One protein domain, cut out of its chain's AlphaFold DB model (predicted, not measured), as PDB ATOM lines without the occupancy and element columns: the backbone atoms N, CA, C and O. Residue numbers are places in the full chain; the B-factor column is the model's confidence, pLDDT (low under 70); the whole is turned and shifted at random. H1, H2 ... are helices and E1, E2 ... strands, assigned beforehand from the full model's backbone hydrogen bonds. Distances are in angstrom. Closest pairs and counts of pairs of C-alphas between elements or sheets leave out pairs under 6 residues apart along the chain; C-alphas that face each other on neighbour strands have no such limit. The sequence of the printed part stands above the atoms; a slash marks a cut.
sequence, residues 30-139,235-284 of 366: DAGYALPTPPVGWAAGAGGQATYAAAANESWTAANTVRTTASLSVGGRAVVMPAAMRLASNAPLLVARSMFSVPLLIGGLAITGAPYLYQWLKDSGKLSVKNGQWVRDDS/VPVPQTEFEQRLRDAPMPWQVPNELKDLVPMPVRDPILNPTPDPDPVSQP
ATOM      1  N   ASP A  30     150.476 112.555 160.328       62.75
ATOM      2  CA  ASP A  30     150.737 113.516 161.387       62.75
ATOM      3  C   ASP A  30     150.229 114.881 160.929       62.75
ATOM      4  O   ASP A  30     150.625 115.402 159.881       62.75
ATOM      5  N   ALA A  31     149.316 115.447 161.719       79.06
ATOM      6  CA  ALA A  31     149.008 116.861 161.627       79.06
ATOM      7  C   ALA A  31     150.308 117.648 161.839       79.06
ATOM      8  O   ALA A  31     151.104 117.329 162.727       79.06
ATOM      9  N   GLY A  32     150.549 118.646 160.999       89.44
ATOM     10  CA  GLY A  32     151.834 119.327 160.961       89.44
ATOM     11  C   GLY A  32     151.690 120.792 160.614       89.44
ATOM     12  O   GLY A  32     150.792 121.195 159.879       89.44
ATOM     13  N   TYR A  33     152.616 121.600 161.118       93.81
ATOM     14  CA  TYR A  33     152.709 122.991 160.710       93.81
ATOM     15  C   TYR A  33     153.503 123.114 159.418       93.81
ATOM     16  O   TYR A  33     154.534 122.464 159.243       93.81
ATOM     17  N   ALA A  34     153.058 124.004 158.540       94.25
ATOM     18  CA  ALA A  34     153.818 124.395 157.368       94.25
ATOM     19  C   ALA A  34     153.906 125.912 157.241       94.25
ATOM     20  O   ALA A  34     153.077 126.661 157.764       94.25
ATOM     21  N   LEU A  35     154.936 126.350 156.520       95.06
ATOM     22  CA  LEU A  35     155.186 127.744 156.192       95.06
ATOM     23  C   LEU A  35     155.011 127.914 154.680       95.06
ATOM     24  O   LEU A  35     155.883 127.503 153.915       95.06
ATOM     25  N   PRO A  36     153.878 128.472 154.235       94.50
ATOM     26  CA  PRO A  36     153.680 128.885 152.859       94.50
ATOM     27  C   PRO A  36     154.749 129.896 152.465       94.50
ATOM     28  O   PRO A  36     155.142 130.744 153.268       94.50
ATOM     29  N   THR A  37     155.176 129.841 151.209       95.06
ATOM     30  CA  THR A  37     156.053 130.853 150.631       95.06
ATOM     31  C   THR A  37     155.290 132.180 150.587       95.06
ATOM     32  O   THR A  37     154.240 132.234 149.930       95.06
ATOM     33  N   PRO A  38     155.783 133.234 151.265       94.06
ATOM     34  CA  PRO A  38     155.167 134.553 151.223       94.06
ATOM     35  C   PRO A  38     155.122 135.120 149.794       94.06
ATOM     36  O   PRO A  38     155.951 134.746 148.957       94.06
ATOM     37  N   PRO A  39     154.191 136.042 149.507       92.62
ATOM     38  CA  PRO A  39     154.142 136.763 148.241       92.62
ATOM     39  C   PRO A  39     155.412 137.595 148.027       92.62
ATOM     40  O   PRO A  39     156.067 138.041 148.975       92.62
ATOM     41  N   VAL A  40     155.739 137.849 146.760       90.25
ATOM     42  CA  VAL A  40     156.827 138.760 146.385       90.25
ATOM     43  C   VAL A  40     156.552 140.152 146.964       90.25
ATOM     44  O   VAL A  40     155.417 140.608 146.975       90.25
ATOM     45  N   GLY A  41     157.597 140.820 147.455       89.56
ATOM     46  CA  GLY A  41     157.484 142.155 148.049       89.56
ATOM     47  C   GLY A  41     157.135 142.156 149.538       89.56
ATOM     48  O   GLY A  41     157.243 143.204 150.174       89.56
ATOM     49  N   TRP A  42     156.786 141.006 150.123       92.69
ATOM     50  CA  TRP A  42     156.677 140.868 151.571       92.69
ATOM     51  C   TRP A  42     158.055 140.770 152.228       92.69
ATOM     52  O   TRP A  42     158.913 139.994 151.804       92.69
ATOM     53  N   ALA A  43     158.237 141.521 153.311       91.75
ATOM     54  CA  ALA A  43     159.397 141.417 154.178       91.75
ATOM     55  C   ALA A  43     158.968 141.456 155.649       91.75
ATOM     56  O   ALA A  43     158.294 142.392 156.094       91.75
ATOM     57  N   ALA A  44     159.408 140.458 156.420       87.75
ATOM     58  CA  ALA A  44     159.369 140.524 157.876       87.75
ATOM     59  C   ALA A  44     160.227 141.711 158.333       87.75
ATOM     60  O   ALA A  44     161.420 141.762 158.033       87.75
ATOM     61  N   GLY A  45     159.643 142.689 159.025       76.88
ATOM     62  CA  GLY A  45     160.423 143.830 159.492       76.88
ATOM     63  C   GLY A  45     161.145 143.548 160.799       76.88
ATOM     64  O   GLY A  45     160.623 142.902 161.711       76.88
ATOM     65  N   ALA A  46     162.352 144.100 160.906       60.31
ATOM     66  CA  ALA A  46     163.085 144.165 162.160       60.31
ATOM     67  C   ALA A  46     162.308 145.049 163.154       60.31
ATOM     68  O   ALA A  46     162.044 146.215 162.874       60.31
ATOM     69  N   GLY A  47     161.918 144.489 164.303       61.78
ATOM     70  CA  GLY A  47     161.131 145.204 165.319       61.78
ATOM     71  C   GLY A  47     159.621 144.936 165.294       61.78
ATOM     72  O   GLY A  47     158.875 145.674 165.929       61.78
ATOM     73  N   GLY A  48     159.171 143.881 164.603       64.88
ATOM     74  CA  GLY A  48     157.797 143.374 164.724       64.88
ATOM     75  C   GLY A  48     156.782 144.019 163.782       64.88
ATOM     76  O   GLY A  48     155.584 143.904 164.014       64.88
ATOM     77  N   GLN A  49     157.239 144.691 162.722       81.31
ATOM     78  CA  GLN A  49     156.348 145.322 161.755       81.31
ATOM     79  C   GLN A  49     156.691 144.925 160.324       81.31
ATOM     80  O   GLN A  49     157.703 145.355 159.785       81.31
ATOM     81  N   ALA A  50     155.836 144.122 159.694       90.06
ATOM     82  CA  ALA A  50     156.027 143.708 158.311       90.06
ATOM     83  C   ALA A  50     155.866 144.884 157.334       90.06
ATOM     84  O   ALA A  50     155.106 145.828 157.570       90.06
ATOM     85  N   THR A  51     156.575 144.806 156.211       90.31
ATOM     86  CA  THR A  51     156.405 145.726 155.080       90.31
ATOM     87  C   THR A  51     156.030 144.945 153.833       90.31
ATOM     88  O   THR A  51     156.368 143.767 153.692       90.31
ATOM     89  N   TYR A  52     155.297 145.606 152.947       90.44
ATOM     90  CA  TYR A  52     154.843 145.048 151.692       90.44
ATOM     91  C   TYR A  52     155.015 146.061 150.563       90.44
ATOM     92  O   TYR A  52     154.441 147.152 150.593       90.44
ATOM     93  N   ALA A  53     155.808 145.690 149.564       88.06
ATOM     94  CA  ALA A  53     155.884 146.388 148.288       88.06
ATOM     95  C   ALA A  53     154.947 145.681 147.301       88.06
ATOM     96  O   ALA A  53     155.258 144.594 146.819       88.06
ATOM     97  N   ALA A  54     153.781 146.281 147.052       81.62
ATOM     98  CA  ALA A  54     152.788 145.698 146.157       81.62
ATOM     99  C   ALA A  54     153.333 145.609 144.728       81.62
ATOM    100  O   ALA A  54     153.991 146.533 144.247       81.62
ATOM    101  N   ALA A  55     153.042 144.508 144.036       79.06
ATOM    102  CA  ALA A  55     153.421 144.377 142.634       79.06
ATOM    103  C   ALA A  55     152.674 145.410 141.767       79.06
ATOM    104  O   ALA A  55     151.587 145.869 142.122       79.06
ATOM    105  N   ALA A  56     153.203 145.729 140.580       69.50
ATOM    106  CA  ALA A  56     152.633 146.756 139.695       69.50
ATOM    107  C   ALA A  56     151.130 146.558 139.391       69.50
ATOM    108  O   ALA A  56     150.382 147.531 139.280       69.50
ATOM    109  N   ASN A  57     150.675 145.302 139.321       72.19
ATOM    110  CA  ASN A  57     149.285 144.935 139.027       72.19
ATOM    111  C   ASN A  57     148.393 144.805 140.272       72.19
ATOM    112  O   ASN A  57     147.189 144.600 140.143       72.19
ATOM    113  N   GLU A  58     148.960 144.904 141.472       80.69
ATOM    114  CA  GLU A  58     148.197 144.886 142.713       80.69
ATOM    115  C   GLU A  58     147.764 146.305 143.093       80.69
ATOM    116  O   GLU A  58     148.451 147.298 142.824       80.69
ATOM    117  N   SER A  59     146.599 146.399 143.732       78.50
ATOM    118  CA  SER A  59     146.041 147.661 144.206       78.50
ATOM    119  C   SER A  59     145.507 147.528 145.625       78.50
ATOM    120  O   SER A  59     144.806 146.569 145.958       78.50
ATOM    121  N   TRP A  60     145.777 148.543 146.431       84.69
ATOM    122  CA  TRP A  60     145.116 148.802 147.695       84.69
ATOM    123  C   TRP A  60     143.652 149.156 147.457       84.69
ATOM    124  O   TRP A  60     143.307 149.978 146.605       84.69
ATOM    125  N   THR A  61     142.785 148.513 148.221       82.75
ATOM    126  CA  THR A  61     141.338 148.740 148.198       82.75
ATOM    127  C   THR A  61     140.938 149.839 149.186       82.75
ATOM    128  O   THR A  61     141.719 150.205 150.064       82.75
ATOM    129  N   ALA A  62     139.694 150.324 149.101       73.94
ATOM    130  CA  ALA A  62     139.158 151.348 150.009       73.94
ATOM    131  C   ALA A  62     139.212 150.965 151.502       73.94
ATOM    132  O   ALA A  62     139.200 151.836 152.367       73.94
ATOM    133  N   ALA A  63     139.335 149.670 151.810       76.88
ATOM    134  CA  ALA A  63     139.541 149.156 153.160       76.88
ATOM    135  C   ALA A  63     141.025 149.136 153.586       76.88
ATOM    136  O   ALA A  63     141.389 148.384 154.491       76.88
ATOM    137  N   ASN A  64     141.910 149.890 152.916       84.06
ATOM    138  CA  ASN A  64     143.357 149.901 153.183       84.06
ATOM    139  C   ASN A  64     143.974 148.496 153.186       84.06
ATOM    140  O   ASN A  64     144.878 148.180 153.962       84.06
ATOM    141  N   THR A  65     143.430 147.634 152.329       87.44
ATOM    142  CA  THR A  65     143.772 146.219 152.249       87.44
ATOM    143  C   THR A  65     144.293 145.917 150.856       87.44
ATOM    144  O   THR A  65     143.661 146.300 149.868       87.44
ATOM    145  N   VAL A  66     145.416 145.210 150.778       90.06
ATOM    146  CA  VAL A  66     145.937 144.621 149.543       90.06
ATOM    147  C   VAL A  66     145.649 143.122 149.553       90.06
ATOM    148  O   VAL A  66     145.780 142.465 150.589       90.06
ATOM    149  N   ARG A  67     145.208 142.587 148.412       90.06
ATOM    150  CA  ARG A  67     144.992 141.149 148.216       90.06
ATOM    151  C   ARG A  67     146.126 140.598 147.360       90.06
ATOM    152  O   ARG A  67     146.450 141.180 146.332       90.06
ATOM    153  N   THR A  68     146.696 139.486 147.795       91.94
ATOM    154  CA  THR A  68     147.819 138.802 147.145       91.94
ATOM    155  C   THR A  68     147.680 137.291 147.350       91.94
ATOM    156  O   THR A  68     146.647 136.825 147.842       91.94
ATOM    157  N   THR A  69     148.670 136.496 146.958       92.75
ATOM    158  CA  THR A  69     148.639 135.036 147.094       92.75
ATOM    159  C   THR A  69     149.932 134.493 147.694       92.75
ATOM    160  O   THR A  69     151.034 134.891 147.329       92.75
ATOM    161  N   ALA A  70     149.792 133.545 148.616       93.56
ATOM    162  CA  ALA A  70     150.880 132.691 149.075       93.56
ATOM    163  C   ALA A  70     150.782 131.323 148.399       93.56
ATOM    164  O   ALA A  70     149.718 130.922 147.922       93.56
ATOM    165  N   SER A  71     151.886 130.584 148.366       93.25
ATOM    166  CA  SER A  71     151.904 129.235 147.792       93.25
ATOM    167  C   SER A  71     152.452 128.220 148.784       93.25
ATOM    168  O   SER A  71     153.382 128.500 149.538       93.25
ATOM    169  N   LEU A  72     151.860 127.032 148.792       94.56
ATOM    170  CA  LEU A  72     152.255 125.928 149.656       94.56
ATOM    171  C   LEU A  72     152.214 124.627 148.854       94.56
ATOM    172  O   LEU A  72     151.259 124.386 148.122       94.56
ATOM    173  N   SER A  73     153.231 123.775 148.988       92.31
ATOM    174  CA  SER A  73     153.191 122.427 148.410       92.31
ATOM    175  C   SER A  73     152.715 121.429 149.458       92.31
ATOM    176  O   SER A  73     153.318 121.321 150.524       92.31
ATOM    177  N   VAL A  74     151.636 120.707 149.163       89.19
ATOM    178  CA  VAL A  74     151.028 119.736 150.075       89.19
ATOM    179  C   VAL A  74     150.747 118.445 149.315       89.19
ATOM    180  O   VAL A  74     149.996 118.446 148.340       89.19
ATOM    181  N   GLY A  75     151.384 117.343 149.726       83.25
ATOM    182  CA  GLY A  75     151.225 116.042 149.062       83.25
ATOM    183  C   GLY A  75     151.653 116.042 147.586       83.25
ATOM    184  O   GLY A  75     151.048 115.366 146.763       83.25
ATOM    185  N   GLY A  76     152.655 116.852 147.220       85.44
ATOM    186  CA  GLY A  76     153.122 116.987 145.832       85.44
ATOM    187  C   GLY A  76     152.237 117.864 144.937       85.44
ATOM    188  O   GLY A  76     152.521 118.002 143.749       85.44
ATOM    189  N   ARG A  77     151.188 118.491 145.486       87.31
ATOM    190  CA  ARG A  77     150.340 119.468 144.787       87.31
ATOM    191  C   ARG A  77     150.654 120.885 145.247       87.31
ATOM    192  O   ARG A  77     150.852 121.121 146.435       87.31
ATOM    193  N   ALA A  78     150.691 121.827 144.310       91.12
ATOM    194  CA  ALA A  78     150.795 123.244 144.633       91.12
ATOM    195  C   ALA A  78     149.406 123.791 144.990       91.12
ATOM    196  O   ALA A  78     148.484 123.727 144.179       91.12
ATOM    197  N   VAL A  79     149.265 124.326 146.197       92.56
ATOM    198  CA  VAL A  79     148.067 125.013 146.679       92.56
ATOM    199  C   VAL A  79     148.364 126.507 146.709       92.56
ATOM    200  O   VAL A  79     149.276 126.959 147.405       92.56
ATOM    201  N   VAL A  80     147.595 127.276 145.940       93.12
ATOM    202  CA  VAL A  80     147.633 128.742 145.975       93.12
ATOM    203  C   VAL A  80     146.620 129.212 147.008       93.12
ATOM    204  O   VAL A  80     145.443 128.866 146.932       93.12
ATOM    205  N   MET A  81     147.079 129.994 147.978       92.31
ATOM    206  CA  MET A  81     146.257 130.506 149.065       92.31
ATOM    207  C   MET A  81     146.091 132.012 148.910       92.31
ATOM    208  O   MET A  81     147.086 132.741 148.976       92.31
ATOM    209  N   PRO A  82     144.859 132.505 148.719       93.19
ATOM    210  CA  PRO A  82     144.593 133.933 148.772       93.19
ATOM    211  C   PRO A  82     145.022 134.493 150.129       93.19
ATOM    212  O   PRO A  82     144.852 133.841 151.156       93.19
ATOM    213  N   ALA A  83     145.565 135.699 150.150       93.56
ATOM    214  CA  ALA A  83     145.952 136.395 151.364       93.56
ATOM    215  C   ALA A  83     145.526 137.861 151.279       93.56
ATOM    216  O   ALA A  83     145.506 138.461 150.202       93.56
ATOM    217  N   ALA A  84     145.184 138.446 152.419       92.88
ATOM    218  CA  ALA A  84     144.931 139.874 152.544       92.88
ATOM    219  C   ALA A  84     145.843 140.471 153.612       92.88
ATOM    220  O   ALA A  84     146.022 139.888 154.677       92.88
ATOM    221  N   MET A  85     146.392 141.650 153.347       92.44
ATOM    222  CA  MET A  85     147.182 142.411 154.315       92.44
ATOM    223  C   MET A  85     146.591 143.805 154.450       92.44
ATOM    224  O   MET A  85     146.284 144.457 153.451       92.44
ATOM    225  N   ARG A  86     146.428 144.264 155.690       91.00
ATOM    226  CA  ARG A  86     145.945 145.618 155.985       91.00
ATOM    227  C   ARG A  86     147.111 146.537 156.271       91.00
ATOM    228  O   ARG A  86     148.087 146.104 156.881       91.00
ATOM    229  N   LEU A  87     146.980 147.811 155.920       91.25
ATOM    230  CA  LEU A  87     147.938 148.822 156.359       91.25
ATOM    231  C   LEU A  87     148.007 148.873 157.885       91.25
ATOM    232  O   LEU A  87     147.003 148.758 158.598       91.25
ATOM    233  N   ALA A  88     149.220 149.040 158.395       90.75
ATOM    234  CA  ALA A  88     149.434 149.258 159.813       90.75
ATOM    235  C   ALA A  88     148.886 150.633 160.241       90.75
ATOM    236  O   ALA A  88     148.858 151.581 159.459       90.75
ATOM    237  N   SER A  89     148.470 150.778 161.501       88.31
ATOM    238  CA  SER A  89     147.911 152.048 162.003       88.31
ATOM    239  C   SER A  89     148.932 153.189 162.032       88.31
ATOM    240  O   SER A  89     148.568 154.351 161.912       88.31
ATOM    241  N   ASN A  90     150.217 152.869 162.155       88.44
ATOM    242  CA  ASN A  90     151.338 153.803 162.058       88.44
ATOM    243  C   ASN A  90     151.899 153.918 160.627       88.44
ATOM    244  O   ASN A  90     152.994 154.456 160.453       88.44
ATOM    245  N   ALA A  91     151.177 153.439 159.605       90.56
ATOM    246  CA  ALA A  91     151.598 153.575 158.215       90.56
ATOM    247  C   ALA A  91     151.911 155.016 157.787       90.56
ATOM    248  O   ALA A  91     152.986 155.211 157.215       90.56
ATOM    249  N   PRO A  92     151.088 156.029 158.134       91.12
ATOM    250  CA  PRO A  92     151.373 157.416 157.771       91.12
ATOM    251  C   PRO A  92     152.757 157.885 158.237       91.12
ATOM    252  O   PRO A  92     153.475 158.544 157.494       91.12
ATOM    253  N   LEU A  93     153.178 157.477 159.438       90.31
ATOM    254  CA  LEU A  93     154.457 157.868 160.030       90.31
ATOM    255  C   LEU A  93     155.666 157.256 159.306       90.31
ATOM    256  O   LEU A  93     156.673 157.925 159.080       90.31
ATOM    257  N   LEU A  94     155.601 155.968 158.973       88.19
ATOM    258  CA  LEU A  94     156.709 155.282 158.299       88.19
ATOM    259  C   LEU A  94     156.816 155.694 156.829       88.19
ATOM    260  O   LEU A  94     157.920 155.866 156.304       88.19
ATOM    261  N   VAL A  95     155.668 155.915 156.188       90.31
ATOM    262  CA  VAL A  95     155.605 156.489 154.846       90.31
ATOM    263  C   VAL A  95     156.167 157.912 154.863       90.31
ATOM    264  O   VAL A  95     157.010 158.223 154.027       90.31
ATOM    265  N   ALA A  96     155.832 158.730 155.867       91.81
ATOM    266  CA  ALA A  96     156.394 160.071 156.037       91.81
ATOM    267  C   ALA A  96     157.929 160.063 156.103       91.81
ATOM    268  O   ALA A  96     158.580 160.829 155.398       91.81
ATOM    269  N   ARG A  97     158.530 159.159 156.885       91.06
ATOM    270  CA  ARG A  97     159.997 159.003 156.949       91.06
ATOM    271  C   ARG A  97     160.618 158.726 155.589       91.06
ATOM    272  O   ARG A  97     161.621 159.337 155.228       91.06
ATOM    273  N   SER A  98     160.001 157.818 154.844       90.00
ATOM    274  CA  SER A  98     160.465 157.431 153.514       90.00
ATOM    275  C   SER A  98     160.276 158.565 152.505       90.00
ATOM    276  O   SER A  98     161.155 158.820 151.696       90.00
ATOM    277  N   MET A  99     159.173 159.312 152.586       92.00
ATOM    278  CA  MET A  99     158.940 160.486 151.742       92.00
ATOM    279  C   MET A  99     159.910 161.631 152.052       92.00
ATOM    280  O   MET A  99     160.319 162.367 151.151       92.00
ATOM    281  N   PHE A 100     160.294 161.786 153.322       93.56
ATOM    282  CA  PHE A 100     161.200 162.846 153.751       93.56
ATOM    283  C   PHE A 100     162.609 162.692 153.167       93.56
ATOM    284  O   PHE A 100     163.254 163.697 152.880       93.56
ATOM    285  N   SER A 101     163.078 161.460 152.941       91.50
ATOM    286  CA  SER A 101     164.418 161.202 152.395       91.50
ATOM    287  C   SER A 101     164.541 161.474 150.889       91.50
ATOM    288  O   SER A 101     165.654 161.661 150.398       91.50
ATOM    289  N   VAL A 102     163.422 161.541 150.157       91.81
ATOM    290  CA  VAL A 102     163.383 161.744 148.694       91.81
ATOM    291  C   VAL A 102     162.404 162.858 148.273       91.81
ATOM    292  O   VAL A 102     161.507 162.635 147.454       91.81
ATOM    293  N   PRO A 103     162.578 164.097 148.775       90.12
ATOM    294  CA  PRO A 103     161.626 165.193 148.585       90.12
ATOM    295  C   PRO A 103     161.365 165.509 147.111       90.12
ATOM    296  O   PRO A 103     160.219 165.678 146.717       90.12
ATOM    297  N   LEU A 104     162.397 165.554 146.262       88.31
ATOM    298  CA  LEU A 104     162.221 165.885 144.840       88.31
ATOM    299  C   LEU A 104     161.371 164.855 144.089       88.31
ATOM    300  O   LEU A 104     160.537 165.239 143.272       88.31
ATOM    301  N   LEU A 105     161.562 163.566 144.380       87.56
ATOM    302  CA  LEU A 105     160.826 162.490 143.720       87.56
ATOM    303  C   LEU A 105     159.344 162.536 144.103       87.56
ATOM    304  O   LEU A 105     158.473 162.519 143.238       87.56
ATOM    305  N   ILE A 106     159.070 162.664 145.401       88.25
ATOM    306  CA  ILE A 106     157.708 162.701 145.940       88.25
ATOM    307  C   ILE A 106     156.996 164.001 145.573       88.25
ATOM    308  O   ILE A 106     155.841 163.972 145.159       88.25
ATOM    309  N   GLY A 107     157.681 165.140 145.682       81.69
ATOM    310  CA  GLY A 107     157.136 166.439 145.297       81.69
ATOM    311  C   GLY A 107     156.818 166.513 143.806       81.69
ATOM    312  O   GLY A 107     155.766 167.029 143.435       81.69
ATOM    313  N   GLY A 108     157.685 165.947 142.959       79.69
ATOM    314  CA  GLY A 108     157.423 165.803 141.528       79.69
ATOM    315  C   GLY A 108     156.190 164.942 141.264       79.69
ATOM    316  O   GLY A 108     155.262 165.401 140.601       79.69
ATOM    317  N   LEU A 109     156.140 163.740 141.852       84.12
ATOM    318  CA  LEU A 109     155.022 162.808 141.688       84.12
ATOM    319  C   LEU A 109     153.681 163.420 142.125       84.12
ATOM    320  O   LEU A 109     152.699 163.320 141.388       84.12
ATOM    321  N   ALA A 110     153.643 164.076 143.288       79.12
ATOM    322  CA  ALA A 110     152.440 164.716 143.815       79.12
ATOM    323  C   ALA A 110     151.860 165.743 142.826       79.12
ATOM    324  O   ALA A 110     150.654 165.780 142.609       79.12
ATOM    325  N   ILE A 111     152.710 166.537 142.169       75.25
ATOM    326  CA  ILE A 111     152.256 167.570 141.226       75.25
ATOM    327  C   ILE A 111     151.793 166.962 139.894       75.25
ATOM    328  O   ILE A 111     150.837 167.460 139.302       75.25
ATOM    329  N   THR A 112     152.466 165.921 139.395       77.56
ATOM    330  CA  THR A 112     152.273 165.465 138.007       77.56
ATOM    331  C   THR A 112     151.395 164.229 137.843       77.56
ATOM    332  O   THR A 112     150.937 163.981 136.731       77.56
ATOM    333  N   GLY A 113     151.180 163.427 138.889       79.94
ATOM    334  CA  GLY A 113     150.529 162.122 138.713       79.94
ATOM    335  C   GLY A 113     149.908 161.479 139.950       79.94
ATOM    336  O   GLY A 113     149.355 160.392 139.816       79.94
ATOM    337  N   ALA A 114     149.969 162.121 141.118       89.75
ATOM    338  CA  ALA A 114     149.431 161.584 142.367       89.75
ATOM    339  C   ALA A 114     148.529 162.613 143.083       89.75
ATOM    340  O   ALA A 114     148.942 163.228 144.074       89.75
ATOM    341  N   PRO A 115     147.311 162.866 142.562       90.69
ATOM    342  CA  PRO A 115     146.408 163.878 143.103       90.69
ATOM    343  C   PRO A 115     145.974 163.601 144.548       90.69
ATOM    344  O   PRO A 115     145.775 164.554 145.304       90.69
ATOM    345  N   TYR A 116     145.839 162.334 144.962       92.81
ATOM    346  CA  TYR A 116     145.418 162.017 146.331       92.81
ATOM    347  C   TYR A 116     146.544 162.266 147.339       92.81
ATOM    348  O   TYR A 116     146.293 162.794 148.422       92.81
ATOM    349  N   LEU A 117     147.785 161.965 146.966       93.12
ATOM    350  CA  LEU A 117     148.994 162.285 147.715       93.12
ATOM    351  C   LEU A 117     149.161 163.793 147.843       93.12
ATOM    352  O   LEU A 117     149.416 164.288 148.938       93.12
ATOM    353  N   TYR A 118     148.986 164.529 146.746       91.06
ATOM    354  CA  TYR A 118     149.030 165.987 146.769       91.06
ATOM    355  C   TYR A 118     147.983 166.571 147.715       91.06
ATOM    356  O   TYR A 118     148.310 167.413 148.553       91.06
ATOM    357  N   GLN A 119     146.740 166.094 147.620       91.19
ATOM    358  CA  GLN A 119     145.665 166.541 148.496       91.19
ATOM    359  C   GLN A 119     145.969 166.206 149.961       91.19
ATOM    360  O   GLN A 119     145.855 167.079 150.816       91.19
ATOM    361  N   TRP A 120     146.456 164.996 150.251       93.38
ATOM    362  CA  TRP A 120     146.852 164.603 151.605       93.38
ATOM    363  C   TRP A 120     147.984 165.474 152.169       93.38
ATOM    364  O   TRP A 120     147.898 165.931 153.309       93.38
ATOM    365  N   LEU A 121     149.015 165.778 151.373       93.31
ATOM    366  CA  LEU A 121     150.102 166.692 151.754       93.31
ATOM    367  C   LEU A 121     149.596 168.123 152.006       93.31
ATOM    368  O   LEU A 121     150.054 168.792 152.941       93.31
ATOM    369  N   LYS A 122     148.634 168.589 151.200       90.06
ATOM    370  CA  LYS A 122     147.980 169.892 151.375       90.06
ATOM    371  C   LYS A 122     147.168 169.934 152.673       90.06
ATOM    372  O   LYS A 122     147.304 170.892 153.436       90.06
ATOM    373  N   ASP A 123     146.391 168.892 152.950       90.25
ATOM    374  CA  ASP A 123     145.546 168.789 154.146       90.25
ATOM    375  C   ASP A 123     146.376 168.610 155.426       90.25
ATOM    376  O   ASP A 123     146.007 169.112 156.486       90.25
ATOM    377  N   SER A 124     147.569 168.019 155.317       90.06
ATOM    378  CA  SER A 124     148.534 167.847 156.418       90.06
ATOM    379  C   SER A 124     149.284 169.136 156.799       90.06
ATOM    380  O   SER A 124     150.337 169.106 157.439       90.06
ATOM    381  N   GLY A 125     148.761 170.301 156.416       85.69
ATOM    382  CA  GLY A 125     149.344 171.604 156.729       85.69
ATOM    383  C   GLY A 125     150.166 172.202 155.593       85.69
ATOM    384  O   GLY A 125     151.214 172.781 155.861       85.69
ATOM    385  N   LYS A 126     149.678 172.094 154.350       87.88
ATOM    386  CA  LYS A 126     150.232 172.749 153.151       87.88
ATOM    387  C   LYS A 126     151.707 172.415 152.906       87.88
ATOM    388  O   LYS A 126     152.527 173.300 152.648       87.88
ATOM    389  N   LEU A 127     152.042 171.132 153.012       90.81
ATOM    390  CA  LEU A 127     153.391 170.645 152.751       90.81
ATOM    391  C   LEU A 127     153.666 170.666 151.244       90.81
ATOM    392  O   LEU A 127     152.865 170.187 150.444       90.81
ATOM    393  N   SER A 128     154.806 171.224 150.852       90.88
ATOM    394  CA  SER A 128     155.258 171.272 149.461       90.88
ATOM    395  C   SER A 128     156.775 171.121 149.382       90.88
ATOM    396  O   SER A 128     157.463 171.138 150.401       90.88
ATOM    397  N   VAL A 129     157.305 170.950 148.172       91.25
ATOM    398  CA  VAL A 129     158.749 170.816 147.947       91.25
ATOM    399  C   VAL A 129     159.261 172.041 147.202       91.25
ATOM    400  O   VAL A 129     158.773 172.374 146.119       91.25
ATOM    401  N   LYS A 130     160.262 172.713 147.773       87.81
ATOM    402  CA  LYS A 130     160.972 173.842 147.158       87.81
ATOM    403  C   LYS A 130     162.468 173.623 147.314       87.81
ATOM    404  O   LYS A 130     162.928 173.275 148.394       87.81
ATOM    405  N   ASN A 131     163.223 173.793 146.227       88.31
ATOM    406  CA  ASN A 131     164.683 173.627 146.212       88.31
ATOM    407  C   ASN A 131     165.164 172.299 146.838       88.31
ATOM    408  O   ASN A 131     166.189 172.252 147.509       88.31
ATOM    409  N   GLY A 132     164.398 171.217 146.649       88.50
ATOM    410  CA  GLY A 132     164.718 169.898 147.200       88.50
ATOM    411  C   GLY A 132     164.512 169.747 148.706       88.50
ATOM    412  O   GLY A 132     164.989 168.773 149.275       88.50
ATOM    413  N   GLN A 133     163.797 170.664 149.354       92.81
ATOM    414  CA  GLN A 133     163.444 170.576 150.767       92.81
ATOM    415  C   GLN A 133     161.929 170.612 150.947       92.81
ATOM    416  O   GLN A 133     161.213 171.273 150.189       92.81
ATOM    417  N   TRP A 134     161.451 169.906 151.969       94.31
ATOM    418  CA  TRP A 134     160.076 170.038 152.429       94.31
ATOM    419  C   TRP A 134     159.898 171.405 153.080       94.31
ATOM    420  O   TRP A 134     160.635 171.774 153.995       94.31
ATOM    421  N   VAL A 135     158.918 172.157 152.598       93.75
ATOM    422  CA  VAL A 135     158.542 173.463 153.127       93.75
ATOM    423  C   VAL A 135     157.049 173.489 153.412       93.75
ATOM    424  O   VAL A 135     156.255 172.800 152.764       93.75
ATOM    425  N   ARG A 136     156.664 174.316 154.372       92.00
ATOM    426  CA  ARG A 136     155.278 174.638 154.672       92.00
ATOM    427  C   ARG A 136     155.012 176.067 154.253       92.00
ATOM    428  O   ARG A 136     155.833 176.950 154.488       92.00
ATOM    429  N   ASP A 137     153.854 176.273 153.650       85.56
ATOM    430  CA  ASP A 137     153.332 177.612 153.433       85.56
ATOM    431  C   ASP A 137     152.764 178.153 154.754       85.56
ATOM    432  O   ASP A 137     151.688 177.739 155.199       85.56
ATOM    433  N   ASP A 138     153.532 179.026 155.409       78.19
ATOM    434  CA  ASP A 138     153.140 179.727 156.634       78.19
ATOM    435  C   ASP A 138     152.636 181.142 156.329       78.19
ATOM    436  O   ASP A 138     152.552 181.974 157.235       78.19
ATOM    437  N   SER A 139     152.286 181.435 155.063       68.62
ATOM    438  CA  SER A 139     151.443 182.594 154.791       68.62
ATOM    439  C   SER A 139     150.196 182.441 155.658       68.62
ATOM    440  O   SER A 139     149.392 181.511 155.492       68.62
ATOM    441  N   VAL A 235     158.468 178.137 154.957       91.25
ATOM    442  CA  VAL A 235     159.302 177.752 156.097       91.25
ATOM    443  C   VAL A 235     159.776 176.310 155.895       91.25
ATOM    444  O   VAL A 235     158.931 175.428 155.712       91.25
ATOM    445  N   PRO A 236     161.094 176.030 155.914       94.06
ATOM    446  CA  PRO A 236     161.605 174.662 155.891       94.06
ATOM    447  C   PRO A 236     161.036 173.834 157.042       94.06
ATOM    448  O   PRO A 236     161.023 174.279 158.189       94.06
ATOM    449  N   VAL A 237     160.584 172.620 156.736       95.81
ATOM    450  CA  VAL A 237     159.965 171.717 157.711       95.81
ATOM    451  C   VAL A 237     160.999 170.678 158.147       95.81
ATOM    452  O   VAL A 237     161.462 169.899 157.307       95.81
ATOM    453  N   PRO A 238     161.382 170.621 159.434       96.44
ATOM    454  CA  PRO A 238     162.255 169.567 159.931       96.44
ATOM    455  C   PRO A 238     161.536 168.212 159.907       96.44
ATOM    456  O   PRO A 238     160.313 168.135 160.025       96.44
ATOM    457  N   GLN A 239     162.305 167.124 159.820       95.50
ATOM    458  CA  GLN A 239     161.767 165.764 159.704       95.50
ATOM    459  C   GLN A 239     160.738 165.427 160.793       95.50
ATOM    460  O   GLN A 239     159.688 164.866 160.499       95.50
ATOM    461  N   THR A 240     161.010 165.796 162.046       95.75
ATOM    462  CA  THR A 240     160.109 165.522 163.174       95.75
ATOM    463  C   THR A 240     158.765 166.232 163.034       95.75
ATOM    464  O   THR A 240     157.738 165.660 163.381       95.75
ATOM    465  N   GLU A 241     158.756 167.458 162.504       95.06
ATOM    466  CA  GLU A 241     157.518 168.196 162.236       95.06
ATOM    467  C   GLU A 241     156.764 167.587 161.047       95.06
ATOM    468  O   GLU A 241     155.548 167.427 161.115       95.06
ATOM    469  N   PHE A 242     157.475 167.190 159.987       94.94
ATOM    470  CA  PHE A 242     156.885 166.518 158.826       94.94
ATOM    471  C   PHE A 242     156.199 165.201 159.218       94.94
ATOM    472  O   PHE A 242     155.039 164.964 158.879       94.94
ATOM    473  N   GLU A 243     156.898 164.373 159.998       94.50
ATOM    474  CA  GLU A 243     156.380 163.123 160.553       94.50
ATOM    475  C   GLU A 243     155.153 163.344 161.438       94.50
ATOM    476  O   GLU A 243     154.185 162.591 161.340       94.50
ATOM    477  N   GLN A 244     155.185 164.362 162.302       94.06
ATOM    478  CA  GLN A 244     154.073 164.671 163.195       94.06
ATOM    479  C   GLN A 244     152.836 165.111 162.404       94.06
ATOM    480  O   GLN A 244     151.747 164.593 162.630       94.06
ATOM    481  N   ARG A 245     153.009 165.989 161.411       93.19
ATOM    482  CA  ARG A 245     151.916 166.470 160.553       93.19
ATOM    483  C   ARG A 245     151.225 165.346 159.784       93.19
ATOM    484  O   ARG A 245     150.000 165.289 159.770       93.19
ATOM    485  N   LEU A 246     151.998 164.437 159.187       93.06
ATOM    486  CA  LEU A 246     151.437 163.289 158.465       93.06
ATOM    487  C   LEU A 246     150.890 162.205 159.394       93.06
ATOM    488  O   LEU A 246     150.023 161.442 158.987       93.06
ATOM    489  N   ARG A 247     151.365 162.124 160.640       90.88
ATOM    490  CA  ARG A 247     150.762 161.255 161.657       90.88
ATOM    491  C   ARG A 247     149.370 161.744 162.052       90.88
ATOM    492  O   ARG A 247     148.476 160.919 162.218       90.88
ATOM    493  N   ASP A 248     149.210 163.053 162.212       90.75
ATOM    494  CA  ASP A 248     147.961 163.666 162.670       90.75
ATOM    495  C   ASP A 248     146.899 163.732 161.554       90.75
ATOM    496  O   ASP A 248     145.705 163.840 161.837       90.75
ATOM    497  N   ALA A 249     147.313 163.607 160.289       90.75
ATOM    498  CA  ALA A 249     146.426 163.522 159.135       90.75
ATOM    499  C   ALA A 249     146.186 162.058 158.708       90.75
ATOM    500  O   ALA A 249     147.129 161.376 158.297       90.75
ATOM    501  N   PRO A 250     144.938 161.551 158.719       89.81
ATOM    502  CA  PRO A 250     144.662 160.188 158.278       89.81
ATOM    503  C   PRO A 250     145.032 160.022 156.801       89.81
ATOM    504  O   PRO A 250     144.586 160.791 155.954       89.81
ATOM    505  N   MET A 251     145.842 159.009 156.489       93.00
ATOM    506  CA  MET A 251     146.246 158.714 155.114       93.00
ATOM    507  C   MET A 251     145.040 158.206 154.300       93.00
ATOM    508  O   MET A 251     144.450 157.187 154.677       93.00
ATOM    509  N   PRO A 252     144.672 158.870 153.186       91.62
ATOM    510  CA  PRO A 252     143.603 158.407 152.307       91.62
ATOM    511  C   PRO A 252     143.930 157.050 151.680       91.62
ATOM    512  O   PRO A 252     145.088 156.756 151.385       91.62
ATOM    513  N   TRP A 253     142.908 156.238 151.409       88.94
ATOM    514  CA  TRP A 253     143.088 154.870 150.901       88.94
ATOM    515  C   TRP A 253     143.697 154.797 149.495       88.94
ATOM    516  O   TRP A 253     144.244 153.766 149.104       88.94
ATOM    517  N   GLN A 254     143.630 155.889 148.732       92.69
ATOM    518  CA  GLN A 254     144.221 155.999 147.402       92.69
ATOM    519  C   GLN A 254     145.727 156.286 147.437       92.69
ATOM    520  O   GLN A 254     146.436 155.872 146.525       92.69
ATOM    521  N   VAL A 255     146.230 156.950 148.484       92.44
ATOM    522  CA  VAL A 255     147.650 157.328 148.598       92.44
ATOM    523  C   VAL A 255     148.591 156.117 148.525       92.44
ATOM    524  O   VAL A 255     149.572 156.174 147.782       92.44
ATOM    525  N   PRO A 256     148.303 154.983 149.194       92.06
ATOM    526  CA  PRO A 256     149.093 153.767 149.042       92.06
ATOM    527  C   PRO A 256     149.256 153.293 147.594       92.06
ATOM    528  O   PRO A 256     150.321 152.797 147.239       92.06
ATOM    529  N   ASN A 257     148.237 153.459 146.741       90.94
ATOM    530  CA  ASN A 257     148.320 153.078 145.326       90.94
ATOM    531  C   ASN A 257     149.245 153.985 144.520       90.94
ATOM    532  O   ASN A 257     149.883 153.510 143.586       90.94
ATOM    533  N   GLU A 258     149.323 155.263 144.877       91.19
ATOM    534  CA  GLU A 258     150.204 156.231 144.220       91.19
ATOM    535  C   GLU A 258     151.664 156.079 144.673       91.19
ATOM    536  O   GLU A 258     152.584 156.429 143.941       91.19
ATOM    537  N   LEU A 259     151.885 155.529 145.870       90.50
ATOM    538  CA  LEU A 259     153.210 155.364 146.471       90.50
ATOM    539  C   LEU A 259     153.781 153.940 146.376       90.50
ATOM    540  O   LEU A 259     154.944 153.745 146.735       90.50
ATOM    541  N   LYS A 260     153.003 152.951 145.919       86.31
ATOM    542  CA  LYS A 260     153.359 151.519 145.980       86.31
ATOM    543  C   LYS A 260     154.692 151.164 145.312       86.31
ATOM    544  O   LYS A 260     155.379 150.266 145.787       86.31
ATOM    545  N   ASP A 261     155.062 151.897 144.264       86.19
ATOM    546  CA  ASP A 261     156.293 151.664 143.500       86.19
ATOM    547  C   ASP A 261     157.510 152.402 144.092       86.19
ATOM    548  O   ASP A 261     158.644 152.177 143.673       86.19
ATOM    549  N   LEU A 262     157.287 153.298 145.061       86.38
ATOM    550  CA  LEU A 262     158.321 154.157 145.643       86.38
ATOM    551  C   LEU A 262     158.664 153.793 147.084       86.38
ATOM    552  O   LEU A 262     159.820 153.907 147.491       86.38
ATOM    553  N   VAL A 263     157.660 153.405 147.871       87.25
ATOM    554  CA  VAL A 263     157.798 153.205 149.313       87.25
ATOM    555  C   VAL A 263     157.127 151.890 149.717       87.25
ATOM    556  O   VAL A 263     155.914 151.754 149.539       87.25
ATOM    557  N   PRO A 264     157.868 150.936 150.315       88.19
ATOM    558  CA  PRO A 264     157.271 149.756 150.929       88.19
ATOM    559  C   PRO A 264     156.274 150.159 152.015       88.19
ATOM    560  O   PRO A 264     156.593 150.921 152.931       88.19
ATOM    561  N   MET A 265     155.060 149.625 151.925       91.56
ATOM    562  CA  MET A 265     153.981 149.977 152.836       91.56
ATOM    563  C   MET A 265     154.039 149.100 154.082       91.56
ATOM    564  O   MET A 265     154.090 147.876 153.968       91.56
ATOM    565  N   PRO A 266     154.000 149.672 155.287       91.50
ATOM    566  CA  PRO A 266     153.918 148.872 156.495       91.50
ATOM    567  C   PRO A 266     152.533 148.238 156.624       91.50
ATOM    568  O   PRO A 266     151.497 148.908 156.528       91.50
ATOM    569  N   VAL A 267     152.519 146.941 156.896       92.69
ATOM    570  CA  VAL A 267     151.310 146.124 156.971       92.69
ATOM    571  C   VAL A 267     151.201 145.408 158.306       92.69
ATOM    572  O   VAL A 267     152.177 145.244 159.038       92.69
ATOM    573  N   ARG A 268     149.977 145.003 158.633       91.56
ATOM    574  CA  ARG A 268     149.687 144.039 159.693       91.56
ATOM    575  C   ARG A 268     149.944 142.614 159.205       91.56
ATOM    576  O   ARG A 268     150.173 142.389 158.016       91.56
ATOM    577  N   ASP A 269     149.851 141.675 160.138       91.75
ATOM    578  CA  ASP A 269     149.923 140.248 159.844       91.75
ATOM    579  C   ASP A 269     148.918 139.846 158.745       91.75
ATOM    580  O   ASP A 269     147.812 140.403 158.669       91.75
ATOM    581  N   PRO A 270     149.302 138.906 157.866       93.38
ATOM    582  CA  PRO A 270     148.479 138.472 156.756       93.38
ATOM    583  C   PRO A 270     147.282 137.656 157.250       93.38
ATOM    584  O   PRO A 270     147.368 136.834 158.160       93.38
ATOM    585  N   ILE A 271     146.153 137.854 156.584       94.44
ATOM    586  CA  ILE A 271     144.918 137.100 156.767       94.44
ATOM    587  C   ILE A 271     144.876 136.069 155.641       94.44
ATOM    588  O   ILE A 271     144.733 136.435 154.471       94.44
ATOM    589  N   LEU A 272     145.056 134.792 155.981       94.81
ATOM    590  CA  LEU A 272     145.119 133.691 155.018       94.81
ATOM    591  C   LEU A 272     143.722 133.198 154.652       94.81
ATOM    592  O   LEU A 272     142.886 132.975 155.525       94.81
ATOM    593  N   ASN A 273     143.503 133.002 153.355       94.25
ATOM    594  CA  ASN A 273     142.218 132.695 152.736       94.25
ATOM    595  C   ASN A 273     141.083 133.579 153.295       94.25
ATOM    596  O   ASN A 273     140.184 133.087 153.977       94.25
ATOM    597  N   PRO A 274     141.177 134.904 153.093       93.06
ATOM    598  CA  PRO A 274     140.265 135.867 153.694       93.06
ATOM    599  C   PRO A 274     138.840 135.722 153.153       93.06
ATOM    600  O   PRO A 274     138.652 135.516 151.949       93.06
ATOM    601  N   THR A 275     137.841 135.972 154.003       90.88
ATOM    602  CA  THR A 275     136.460 136.158 153.540       90.88
ATOM    603  C   THR A 275     136.345 137.295 152.504       90.88
ATOM    604  O   THR A 275     137.211 138.181 152.401       90.88
ATOM    605  N   PRO A 276     135.267 137.305 151.697       85.25
ATOM    606  CA  PRO A 276     134.973 138.414 150.791       85.25
ATOM    607  C   PRO A 276     134.626 139.729 151.508       85.25
ATOM    608  O   PRO A 276     134.628 140.775 150.862       85.25
ATOM    609  N   ASP A 277     134.332 139.684 152.810       84.25
ATOM    610  CA  ASP A 277     133.852 140.825 153.590       84.25
ATOM    611  C   ASP A 277     134.866 141.984 153.667       84.25
ATOM    612  O   ASP A 277     136.076 141.768 153.542       84.25
ATOM    613  N   PRO A 278     134.398 143.225 153.922       75.69
ATOM    614  CA  PRO A 278     135.273 144.380 154.143       75.69
ATOM    615  C   PRO A 278     136.225 144.217 155.334       75.69
ATOM    616  O   PRO A 278     137.319 144.780 155.332       75.69
ATOM    617  N   ASP A 279     135.809 143.445 156.339       83.62
ATOM    618  CA  ASP A 279     136.609 143.051 157.497       83.62
ATOM    619  C   ASP A 279     136.957 141.558 157.363       83.62
ATOM    620  O   ASP A 279     136.301 140.716 157.975       83.62
ATOM    621  N   PRO A 280     137.928 141.191 156.501       86.19
ATOM    622  CA  PRO A 280     138.198 139.794 156.201       86.19
ATOM    623  C   PRO A 280     138.635 139.011 157.437       86.19
ATOM    624  O   PRO A 280     139.485 139.478 158.199       86.19
ATOM    625  N   VAL A 281     138.126 137.788 157.564       91.44
ATOM    626  CA  VAL A 281     138.586 136.785 158.536       91.44
ATOM    627  C   VAL A 281     139.176 135.580 157.813       91.44
ATOM    628  O   VAL A 281     138.773 135.265 156.693       91.44
ATOM    629  N   SER A 282     140.152 134.920 158.435       93.25
ATOM    630  CA  SER A 282     140.823 133.755 157.852       93.25
ATOM    631  C   SER A 282     139.879 132.552 157.748       93.25
ATOM    632  O   SER A 282     139.111 132.287 158.675       93.25
ATOM    633  N   GLN A 283     139.966 131.786 156.659       94.44
ATOM    634  CA  GLN A 283     139.158 130.578 156.443       94.44
ATOM    635  C   GLN A 283     140.033 129.356 156.126       94.44
ATOM    636  O   GLN A 283     141.088 129.486 155.511       94.44
ATOM    637  N   PRO A 284     139.618 128.134 156.492       94.62
ATOM    638  CA  PRO A 284     140.341 126.937 156.075       94.62
ATOM    639  C   PRO A 284     140.236 126.711 154.558       94.62
ATOM    640  O   PRO A 284     139.271 127.135 153.924       94.62
TER     641      PRO A 284
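AT A GLANCE: This is residues 30 to 139 and 235 to 284 of the 366 residues of an uncharacterized protein of Rhodoferax sp. YR267 (UniProt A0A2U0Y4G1). The domain is a rod with two unlike halves: a long two-stranded hairpin, E2 and E3, towards one end, and a lobe of helices H1 to H4 with the small hairpin of E4 and E5 at the other. H1 and H4 pack side by side in that lobe, H2 and H3 pack on the small hairpin, and H5 sits between the halves, packed on H3. The 160 printed residues hold five named helices and five named strands, in the order E1 E2 E3 H1 H2 H3 E4 E5 H4 H5, with two antiparallel sheets of two strands each. The class is mixed, helices and strands, with under half of the residues in named elements. The whole is only just compact, close to loose, with a radius of gyration of the C-alphas of 18.2 A and spans of 68 by 29 by 24 A.

HOW THE PARTS SIT: E1, residues 32 to 34, pairs with no named strand. E2, residues 65 to 74, and E3, residues 77 to 86, form an antiparallel hairpin at 156 degrees, with N 70 and O 81 2.8 A apart, within hydrogen-bond range. Residues 83 to 84 of E3 also pair antiparallel with residues 271 to 272. H1, residues 91 to 101, touches H4, residues 239 to 248, at a shallow tilt of 28 degrees, opposite ways; their closest C-alphas, of Leu 93 and Arg 247, are 5.3 A apart. H2, residues 103 to 112, and H3, residues 115 to 123, touch only at the corner, the closest C-alphas being those of Ala 110 and Tyr 118, 4.7 A apart. E4, residues 127 to 130, and E5, residues 133 to 137, form an antiparallel hairpin at 126 degrees, with N 128 and O 135 2.9 A apart, within hydrogen-bond range. The closest C-alphas of H2 and E4, of Gly 107 and Val 129, are 5.4 A apart. H5, residues 255 to 259, touches H3, the closest C-alphas being those of Leu 117 and Val 255, 5.2 A apart. In H1, H2, H3, H4 and H5 every O i to N i+4 pair is within hydrogen-bond range.

IN THESE COORDINATES: E1 begins at C-alpha 32, (151.834, 119.327, 160.961). From first to last C-alpha, E2 measures 27.5 A, E3 28.8 A, H1 16.0 A, H2 14.1 A, H3 12.1 A, E5 12.6 A and H4 14.3 A; E1, E4 and H5 are shorter. H5 ends at C-alpha 259, (153.210, 155.364, 146.471).

THE WHOLE: The C-alphas farthest apart, of Asp 30 and Ser 139, are 69.4 A apart. Residues 140 to 234 are not printed; C-alphas 139 and 235 are 9.3 A apart across this cut. The link from E1 to E2, 30 residues, is long. The mean pLDDT of the printed part is 88.5; residues 30, 46 to 48, 56 and 139 are under 70.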